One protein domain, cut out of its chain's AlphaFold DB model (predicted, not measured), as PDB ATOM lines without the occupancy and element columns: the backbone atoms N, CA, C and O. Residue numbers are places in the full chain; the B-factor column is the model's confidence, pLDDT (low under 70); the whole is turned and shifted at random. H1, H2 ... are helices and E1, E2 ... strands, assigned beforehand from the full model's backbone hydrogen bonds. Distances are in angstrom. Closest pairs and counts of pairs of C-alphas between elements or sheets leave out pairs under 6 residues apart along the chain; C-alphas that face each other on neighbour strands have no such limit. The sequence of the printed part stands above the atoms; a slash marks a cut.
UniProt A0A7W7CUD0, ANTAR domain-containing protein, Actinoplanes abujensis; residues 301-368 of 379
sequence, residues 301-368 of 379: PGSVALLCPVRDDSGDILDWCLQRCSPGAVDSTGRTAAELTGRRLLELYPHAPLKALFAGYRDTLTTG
ATOM      1  N   PRO A 301     119.600 133.532 182.721       75.88
ATOM      2  CA  PRO A 301     120.608 134.452 182.219       75.88
ATOM      3  C   PRO A 301     121.083 135.407 183.324       75.88
ATOM      4  O   PRO A 301     120.286 135.917 184.108       75.88
ATOM      5  N   GLY A 302     122.384 135.707 183.340       83.00
ATOM      6  CA  GLY A 302     122.982 136.685 184.252       83.00
ATOM      7  C   GLY A 302     123.502 136.104 185.572       83.00
ATOM      8  O   GLY A 302     123.697 134.895 185.719       83.00
ATOM      9  N   SER A 303     123.772 137.003 186.523       88.94
ATOM     10  CA  SER A 303     124.343 136.668 187.829       88.94
ATOM     11  C   SER A 303     123.238 136.438 188.853       88.94
ATOM     12  O   SER A 303     122.578 137.382 189.282       88.94
ATOM     13  N   VAL A 304     123.011 135.172 189.206       90.12
ATOM     14  CA  VAL A 304     121.947 134.745 190.123       90.12
ATOM     15  C   VAL A 304     122.542 133.820 191.176       90.12
ATOM     16  O   VAL A 304     123.343 132.942 190.855       90.12
ATOM     17  N   ALA A 305     122.134 133.984 192.430       89.25
ATOM     18  CA  ALA A 305     122.525 133.102 193.520       89.25
ATOM     19  C   ALA A 305     121.314 132.715 194.372       89.25
ATOM     20  O   ALA A 305     120.412 133.522 194.594       89.25
ATOM     21  N   LEU A 306     121.321 131.482 194.874       88.00
ATOM     22  CA  LEU A 306     120.444 131.039 195.946       88.00
ATOM     23  C   LEU A 306     121.135 131.321 197.280       88.00
ATOM     24  O   LEU A 306     122.193 130.754 197.565       88.00
ATOM     25  N   LEU A 307     120.521 132.172 198.100       86.81
ATOM     26  CA  LEU A 307     121.019 132.495 199.430       86.81
ATOM     27  C   LEU A 307     120.259 131.709 200.498       86.81
ATOM     28  O   LEU A 307     119.033 131.620 200.467       86.81
ATOM     29  N   CYS A 308     120.993 131.192 201.480       85.06
ATOM     30  CA  CYS A 308     120.420 130.553 202.659       85.06
ATOM     31  C   CYS A 308     120.867 131.266 203.937       85.06
ATOM     32  O   CYS A 308     122.051 131.598 204.056       85.06
ATOM     33  N   PRO A 309     119.960 131.475 204.907       85.75
ATOM     34  CA  PRO A 309     120.318 132.105 206.166       85.75
ATOM     35  C   PRO A 309     121.227 131.180 206.981       85.75
ATOM     36  O   PRO A 309     120.938 129.997 207.160       85.75
ATOM     37  N   VAL A 310     122.308 131.740 207.510       80.12
ATOM     38  CA  VAL A 310     123.132 131.125 208.549       80.12
ATOM     39  C   VAL A 310     122.595 131.617 209.881       80.12
ATOM     40  O   VAL A 310     122.560 132.824 210.127       80.12
ATOM     41  N   ARG A 311     122.149 130.687 210.720       78.94
ATOM     42  CA  ARG A 311     121.528 130.990 212.009       78.94
ATOM     43  C   ARG A 311     122.437 130.588 213.160       78.94
ATOM     44  O   ARG A 311     123.251 129.679 212.997       78.94
ATOM     45  N   ASP A 312     122.303 131.272 214.287       74.25
ATOM     46  CA  ASP A 312     122.866 130.819 215.556       74.25
ATOM     47  C   ASP A 312     121.974 129.766 216.237       74.25
ATOM     48  O   ASP A 312     120.906 129.403 215.732       74.25
ATOM     49  N   ASP A 313     122.415 129.290 217.401       67.12
ATOM     50  CA  ASP A 313     121.688 128.309 218.214       67.12
ATOM     51  C   ASP A 313     120.349 128.846 218.760       67.12
ATOM     52  O   ASP A 313     119.484 128.063 219.149       67.12
ATOM     53  N   SER A 314     120.155 130.169 218.765       64.19
ATOM     54  CA  SER A 314     118.901 130.824 219.164       64.19
ATOM     55  C   SER A 314     117.924 130.973 217.990       64.19
ATOM     56  O   SER A 314     116.763 131.324 218.189       64.19
ATOM     57  N   GLY A 315     118.370 130.666 216.765       69.00
ATOM     58  CA  GLY A 315     117.592 130.767 215.533       69.00
ATOM     59  C   GLY A 315     117.696 132.124 214.827       69.00
ATOM     60  O   GLY A 315     117.089 132.292 213.759       69.00
ATOM     61  N   ASP A 316     118.482 133.063 215.355       77.00
ATOM     62  CA  ASP A 316     118.673 134.390 214.777       77.00
ATOM     63  C   ASP A 316     119.604 134.335 213.561       77.00
ATOM     64  O   ASP A 316     120.594 133.606 213.532       77.00
ATOM     65  N   ILE A 317     119.279 135.102 212.513       81.81
ATOM     66  CA  ILE A 317     120.074 135.139 211.275       81.81
ATOM     67  C   ILE A 317     121.341 135.967 211.516       81.81
ATOM     68  O   ILE A 317     121.265 137.193 211.635       81.81
ATOM     69  N   LEU A 318     122.490 135.292 211.524       85.06
ATOM     70  CA  LEU A 318     123.817 135.896 211.661       85.06
ATOM     71  C   LEU A 318     124.400 136.355 210.321       85.06
ATOM     72  O   LEU A 318     125.081 137.374 210.260       85.06
ATOM     73  N   ASP A 319     124.175 135.584 209.257       85.88
ATOM     74  CA  ASP A 319     124.771 135.810 207.934       85.88
ATOM     75  C   ASP A 319     123.945 135.107 206.843       85.88
ATOM     76  O   ASP A 319     122.961 134.425 207.133       85.88
ATOM     77  N   TRP A 320     124.364 135.226 205.586       87.81
ATOM     78  CA  TRP A 320     123.785 134.522 204.447       87.81
ATOM     79  C   TRP A 320     124.872 133.809 203.650       87.81
ATOM     80  O   TRP A 320     125.891 134.400 203.295       87.81
ATOM     81  N   CYS A 321     124.646 132.535 203.351       87.00
ATOM     82  CA  CYS A 321     125.526 131.710 202.533       87.00
ATOM     83  C   CYS A 321     124.999 131.642 201.098       87.00
ATOM     84  O   CYS A 321     123.815 131.366 200.893       87.00
ATOM     85  N   LEU A 322     125.873 131.845 200.110       87.81
ATOM     86  CA  LEU A 322     125.557 131.644 198.697       87.81
ATOM     87  C   LEU A 322     125.583 130.141 198.399       87.81
ATOM     88  O   LEU A 322     126.593 129.596 197.965       87.81
ATOM     89  N   GLN A 323     124.489 129.436 198.674       82.50
ATOM     90  CA  GLN A 323     124.448 127.972 198.617       82.50
ATOM     91  C   GLN A 323     124.666 127.422 197.199       82.50
ATOM     92  O   GLN A 323     125.252 126.346 197.024       82.50
ATOM     93  N   ARG A 324     124.183 128.158 196.192       82.62
ATOM     94  CA  ARG A 324     124.328 127.860 194.764       82.62
ATOM     95  C   ARG A 324     124.394 129.152 193.965       82.62
ATOM     96  O   ARG A 324     123.711 130.112 194.307       82.62
ATOM     97  N   CYS A 325     125.149 129.144 192.876       86.75
ATOM     98  CA  CYS A 325     125.219 130.253 191.930       86.75
ATOM     99  C   CYS A 325     124.931 129.752 190.509       86.75
ATOM    100  O   CYS A 325     125.235 128.601 190.187       86.75
ATOM    101  N   SER A 326     124.362 130.607 189.657       85.75
ATOM    102  CA  SER A 326     124.276 130.339 188.220       85.75
ATOM    103  C   SER A 326     125.685 130.243 187.611       85.75
ATOM    104  O   SER A 326     126.618 130.865 188.125       85.75
ATOM    105  N   PRO A 327     125.884 129.514 186.498       85.12
ATOM    106  CA  PRO A 327     127.200 129.402 185.857       85.12
ATOM    107  C   PRO A 327     127.794 130.751 185.430       85.12
ATOM    108  O   PRO A 327     129.007 130.929 185.450       85.12
ATOM    109  N   GLY A 328     126.929 131.703 185.058       86.38
ATOM    110  CA  GLY A 328     127.303 133.071 184.699       86.38
ATOM    111  C   GLY A 328     127.423 134.025 185.889       86.38
ATOM    112  O   GLY A 328     127.586 135.225 185.671       86.38
ATOM    113  N   ALA A 329     127.308 133.533 187.128       90.25
ATOM    114  CA  ALA A 329     127.410 134.377 188.305       90.25
ATOM    115  C   ALA A 329     128.814 134.961 188.443       90.25
ATOM    116  O   ALA A 329     129.813 134.246 188.540       90.25
ATOM    117  N   VAL A 330     128.846 136.287 188.464       90.69
ATOM    118  CA  VAL A 330     130.019 137.103 188.738       90.69
ATOM    119  C   VAL A 330     129.570 138.248 189.628       90.69
ATOM    120  O   VAL A 330     128.495 138.821 189.412       90.69
ATOM    121  N   ASP A 331     130.354 138.558 190.653       88.50
ATOM    122  CA  ASP A 331     130.069 139.696 191.518       88.50
ATOM    123  C   ASP A 331     130.753 140.992 191.060       88.50
ATOM    124  O   ASP A 331     131.508 141.023 190.089       88.50
ATOM    125  N   SER A 332     130.524 142.088 191.785       81.06
ATOM    126  CA  SER A 332     131.116 143.393 191.468       81.06
ATOM    127  C   SER A 332     132.645 143.439 191.569       81.06
ATOM    128  O   SER A 332     133.248 144.394 191.089       81.06
ATOM    129  N   THR A 333     133.268 142.447 192.211       82.25
ATOM    130  CA  THR A 333     134.728 142.321 192.349       82.25
ATOM    131  C   THR A 333     135.343 141.380 191.310       82.25
ATOM    132  O   THR A 333     136.563 141.266 191.240       82.25
ATOM    133  N   GLY A 334     134.516 140.735 190.479       86.19
ATOM    134  CA  GLY A 334     134.941 139.807 189.433       86.19
ATOM    135  C   GLY A 334     135.044 138.345 189.876       86.19
ATOM    136  O   GLY A 334     135.478 137.519 189.074       86.19
ATOM    137  N   ARG A 335     134.643 137.998 191.108       91.62
ATOM    138  CA  ARG A 335     134.667 136.606 191.590       91.62
ATOM    139  C   ARG A 335     133.628 135.777 190.856       91.62
ATOM    140  O   ARG A 335     132.482 136.197 190.714       91.62
ATOM    141  N   THR A 336     134.036 134.597 190.416       91.50
ATOM    142  CA  THR A 336     133.218 133.665 189.635       91.50
ATOM    143  C   THR A 336     132.286 132.830 190.513       91.50
ATOM    144  O   THR A 336     132.494 132.691 191.717       91.50
ATOM    145  N   ALA A 337     131.289 132.186 189.903       86.00
ATOM    146  CA  ALA A 337     130.361 131.270 190.569       86.00
ATOM    147  C   ALA A 337     131.059 130.221 191.458       86.00
ATOM    148  O   ALA A 337     130.573 129.916 192.548       86.00
ATOM    149  N   ALA A 338     132.207 129.693 191.016       84.38
ATOM    150  CA  ALA A 338     132.988 128.709 191.766       84.38
ATOM    151  C   ALA A 338     133.624 129.295 193.037       84.38
ATOM    152  O   ALA A 338     133.745 128.602 194.043       84.38
ATOM    153  N   GLU A 339     134.003 130.572 193.005       86.31
ATOM    154  CA  GLU A 339     134.603 131.283 194.139       86.31
ATOM    155  C   GLU A 339     133.546 131.834 195.103       86.31
ATOM    156  O   GLU A 339     133.829 132.018 196.286       86.31
ATOM    157  N   LEU A 340     132.333 132.085 194.601       88.62
ATOM    158  CA  LEU A 340     131.191 132.584 195.367       88.62
ATOM    159  C   LEU A 340     130.427 131.466 196.093       88.62
ATOM    160  O   LEU A 340     129.980 131.657 197.224       88.62
ATOM    161  N   THR A 341     130.266 130.301 195.461       88.19
ATOM    162  CA  THR A 341     129.430 129.214 195.992       88.19
ATOM    163  C   THR A 341     129.987 128.662 197.309       88.19
ATOM    164  O   THR A 341     131.157 128.309 197.419       88.19
ATOM    165  N   GLY A 342     129.125 128.561 198.318       77.88
ATOM    166  CA  GLY A 342     129.444 128.096 199.668       77.88
ATOM    167  C   GLY A 342     130.048 129.162 200.587       77.88
ATOM    168  O   GLY A 342     130.245 128.885 201.770       77.88
ATOM    169  N   ARG A 343     130.328 130.370 200.083       86.69
ATOM    170  CA  ARG A 343     130.876 131.478 200.876       86.69
ATOM    171  C   ARG A 343     129.769 132.314 201.504       86.69
ATOM    172  O   ARG A 343     128.628 132.325 201.034       86.69
ATOM    173  N   ARG A 344     130.109 133.017 202.584       86.38
ATOM    174  CA  ARG A 344     129.164 133.880 203.306       86.38
ATOM    175  C   ARG A 344     129.278 135.341 202.883       86.38
ATOM    176  O   ARG A 344     130.354 135.788 202.496       86.38
ATOM    177  N   LEU A 345     128.195 136.108 202.986       85.12
ATOM    178  CA  LEU A 345     128.201 137.514 202.578       85.12
ATOM    179  C   LEU A 345     129.182 138.363 203.386       85.12
ATOM    180  O   LEU A 345     129.913 139.144 202.784       85.12
ATOM    181  N   LEU A 346     129.245 138.199 204.712       83.56
ATOM    182  CA  LEU A 346     130.189 138.967 205.538       83.56
ATOM    183  C   LEU A 346     131.647 138.571 205.288       83.56
ATOM    184  O   LEU A 346     132.550 139.382 205.466       83.56
ATOM    185  N   GLU A 347     131.880 137.339 204.841       82.31
ATOM    186  CA  GLU A 347     133.202 136.877 204.422       82.31
ATOM    187  C   GLU A 347     133.605 137.484 203.070       82.31
ATOM    188  O   GLU A 347     134.748 137.897 202.880       82.31
ATOM    189  N   LEU A 348     132.663 137.551 202.127       81.69
ATOM    190  CA  LEU A 348     132.902 138.082 200.790       81.69
ATOM    191  C   LEU A 348     132.970 139.616 200.758       81.69
ATOM    192  O   LEU A 348     133.683 140.158 199.911       81.69
ATOM    193  N   TYR A 349     132.241 140.301 201.642       81.75
ATOM    194  CA  TYR A 349     132.103 141.761 201.667       81.75
ATOM    195  C   TYR A 349     132.165 142.331 203.097       81.75
ATOM    196  O   TYR A 349     131.210 142.965 203.560       81.75
ATOM    197  N   PRO A 350     133.288 142.162 203.813       73.38
ATOM    198  CA  PRO A 350     133.405 142.543 205.225       73.38
ATOM    199  C   PRO A 350     133.243 144.048 205.487       73.38
ATOM    200  O   PRO A 350     132.936 144.451 206.607       73.38
ATOM    201  N   HIS A 351     133.449 144.889 204.470       73.25
ATOM    202  CA  HIS A 351     133.390 146.349 204.583       73.25
ATOM    203  C   HIS A 351     132.155 146.972 203.915       73.25
ATOM    204  O   HIS A 351     131.975 148.187 203.982       73.25
ATOM    205  N   ALA A 352     131.291 146.165 203.291       70.69
ATOM    206  CA  ALA A 352     130.114 146.681 202.604       70.69
ATOM    207  C   ALA A 352     128.993 147.048 203.600       70.69
ATOM    208  O   ALA A 352     128.772 146.343 204.589       70.69
ATOM    209  N   PRO A 353     128.214 148.114 203.337       74.00
ATOM    210  CA  PRO A 353     127.078 148.496 204.174       74.00
ATOM    211  C   PRO A 353     125.863 147.579 203.919       74.00
ATOM    212  O   PRO A 353     124.855 147.987 203.349       74.00
ATOM    213  N   LEU A 354     125.938 146.320 204.367       76.62
ATOM    214  CA  LEU A 354     124.947 145.269 204.076       76.62
ATOM    215  C   LEU A 354     123.664 145.333 204.921       76.62
ATOM    216  O   LEU A 354     122.774 144.503 204.748       76.62
ATOM    217  N   LYS A 355     123.525 146.309 205.825       78.38
ATOM    218  CA  LYS A 355     122.391 146.382 206.764       78.38
ATOM    219  C   LYS A 355     121.030 146.398 206.054       78.38
ATOM    220  O   LYS A 355     120.115 145.701 206.480       78.38
ATOM    221  N   ALA A 356     120.911 147.160 204.964       81.00
ATOM    222  CA  ALA A 356     119.680 147.232 204.174       81.00
ATOM    223  C   ALA A 356     119.394 145.926 203.411       81.00
ATOM    224  O   ALA A 356     118.246 145.504 203.335       81.00
ATOM    225  N   LEU A 357     120.437 145.253 202.912       84.75
ATOM    226  CA  LEU A 357     120.314 143.948 202.257       84.75
ATOM    227  C   LEU A 357     119.868 142.861 203.231       84.75
ATOM    228  O   LEU A 357     118.972 142.090 202.920       84.75
ATOM    229  N   PHE A 358     120.455 142.822 204.425       86.31
ATOM    230  CA  PHE A 358     120.090 141.850 205.454       86.31
ATOM    231  C   PHE A 358     118.642 142.023 205.917       86.31
ATOM    232  O   PHE A 358     117.970 141.024 206.168       86.31
ATOM    233  N   ALA A 359     118.171 143.270 206.027       84.25
ATOM    234  CA  ALA A 359     116.767 143.559 206.303       84.25
ATOM    235  C   ALA A 359     115.876 143.077 205.150       84.25
ATOM    236  O   ALA A 359     114.987 142.269 205.382       84.25
ATOM    237  N   GLY A 360     116.192 143.453 203.907       86.88
ATOM    238  CA  GLY A 360     115.416 143.036 202.736       86.88
ATOM    239  C   GLY A 360     115.354 141.518 202.548       86.88
ATOM    240  O   GLY A 360     114.281 140.970 202.337       86.88
ATOM    241  N   TYR A 361     116.472 140.801 202.708       89.88
ATOM    242  CA  TYR A 361     116.489 139.334 202.625       89.88
ATOM    243  C   TYR A 361     115.683 138.670 203.735       89.88
ATOM    244  O   TYR A 361     115.025 137.657 203.498       89.88
ATOM    245  N   ARG A 362     115.723 139.229 204.948       85.69
ATOM    246  CA  ARG A 362     114.899 138.755 206.061       85.69
ATOM    247  C   ARG A 362     113.420 138.949 205.742       85.69
ATOM    248  O   ARG A 362     112.663 137.992 205.868       85.69
ATOM    249  N   ASP A 363     113.043 140.134 205.277       84.00
ATOM    250  CA  ASP A 363     111.660 140.467 204.945       84.00
ATOM    251  C   ASP A 363     111.143 139.582 203.806       84.00
ATOM    252  O   ASP A 363     110.079 138.980 203.946       84.00
ATOM    253  N   THR A 364     111.917 139.390 202.732       89.06
ATOM    254  CA  THR A 364     111.573 138.464 201.638       89.06
ATOM    255  C   THR A 364     111.449 137.023 202.124       89.06
ATOM    256  O   THR A 364     110.510 136.332 201.741       89.06
ATOM    257  N   LEU A 365     112.346 136.553 202.997       81.19
ATOM    258  CA  LEU A 365     112.264 135.195 203.541       81.19
ATOM    259  C   LEU A 365     111.015 134.993 204.415       81.19
ATOM    260  O   LEU A 365     110.458 133.898 204.436       81.19
ATOM    261  N   THR A 366     110.590 136.018 205.157       78.44
ATOM    262  CA  THR A 366     109.429 135.939 206.056       78.44
ATOM    263  C   THR A 366     108.100 136.139 205.330       78.44
ATOM    264  O   THR A 366     107.126 135.468 205.658       78.44
ATOM    265  N   THR A 367     108.045 137.056 204.366       80.38
ATOM    266  CA  THR A 367     106.797 137.470 203.702       80.38
ATOM    267  C   THR A 367     106.572 136.791 202.354       80.38
ATOM    268  O   THR A 367     105.432 136.669 201.921       80.38
ATOM    269  N   GLY A 368     107.642 136.344 201.692       77.00
ATOM    270  CA  GLY A 368     107.608 135.872 200.309       77.00
ATOM    271  C   GLY A 368     107.572 136.992 199.261       77.00
ATOM    272  O   GLY A 368     107.619 136.691 198.070       77.00
TER     273      GLY A 368
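This is residues 301 to 368 of the 379 residues of the protein "ANTAR domain-containing protein" of Actinoplanes abujensis (UniProt A0A7W7CUD0). A long hairpin of two strands, E1 and E2, makes a wall along one side of the domain, with the longer helix H3 crossing over one face at a little distance and the other face bare, while the short helices H1 and H2 sit along the E2 edge, H1 by Cys 325 at the end of E2 and H2 by Trp 320, toward the same face as H3. The tight turn of the hairpin lies at one end of the longest axis, and the first printed residues lie at the other. The printed part has 68 residues, with two named strands and three named helices in the order E1, E2, H1, H2, H3; the sheet's order is E1 - E2, antiparallel, and the class is mixed, helices and strands. The whole is compact, with a radius of gyration of the C-alphas of 12.3 A, and rounded, with spans of 34 by 27 by 21 A.

Find C-alpha 305 at (122.525, 133.102, 193.520); from there strand E1 runs through residues 305 to 311, 18.6 A from first to last C-alpha. Residues 317 to 325 are strand E2, 20.6 A long, which starts at C-alpha 317 at (120.074, 135.139, 211.275). Read on to residues 337 to 340 for helix H1 and to residues 345 to 348 for helix H2. Helix H3 takes residues 355 to 367, 18.2 A long, and ends at C-alpha 367 at (106.797, 137.470, 203.702).

Begin with the hairpin of E1 and E2, antiparallel neighbours whose N-to-C directions stand at 152 degrees. Look for N 306 and O 324 at 2.8 A, and for N 321 and O 308 at 2.8 A, both within hydrogen-bond range. The C-alphas of Ala 305 and Cys 325 face each other at 4.2 A. E2 and H1 have 4 pairs of C-alphas within 8 A, the closest being those of Cys 325 and Ala 337, 5.4 A apart. E2 and H2 have 6 such pairs, the closest being the C-alphas of Trp 320 and Leu 345, 5.7 A apart. H1 and H2 are close but not clearly touching, with the closest C-alphas, those of Leu 340 and Leu 348, 7.9 A apart. H3 is near E1 and near E2, with 7 pairs of C-alphas within 10 A to each, made by its residues 358 to 365. H3 is apart from H1 and from H2. In H3 every O i to N i+4 pair is within hydrogen-bond range; H1 and H2 are too short for such a pair, and each has its 1 pair of O i and N i+3 within range.

The two C-alphas farthest apart are those of Pro 301 and Ser 314, at 37.2 A. The printed part has no cut. The link from E2 to H1, 11 residues, is long; those from E1 to E2 and from H1 to H2 are tight, and that from H2 to H3 is short. The mean pLDDT of the printed part is 83.0, and residues 313 to 315 are under 70.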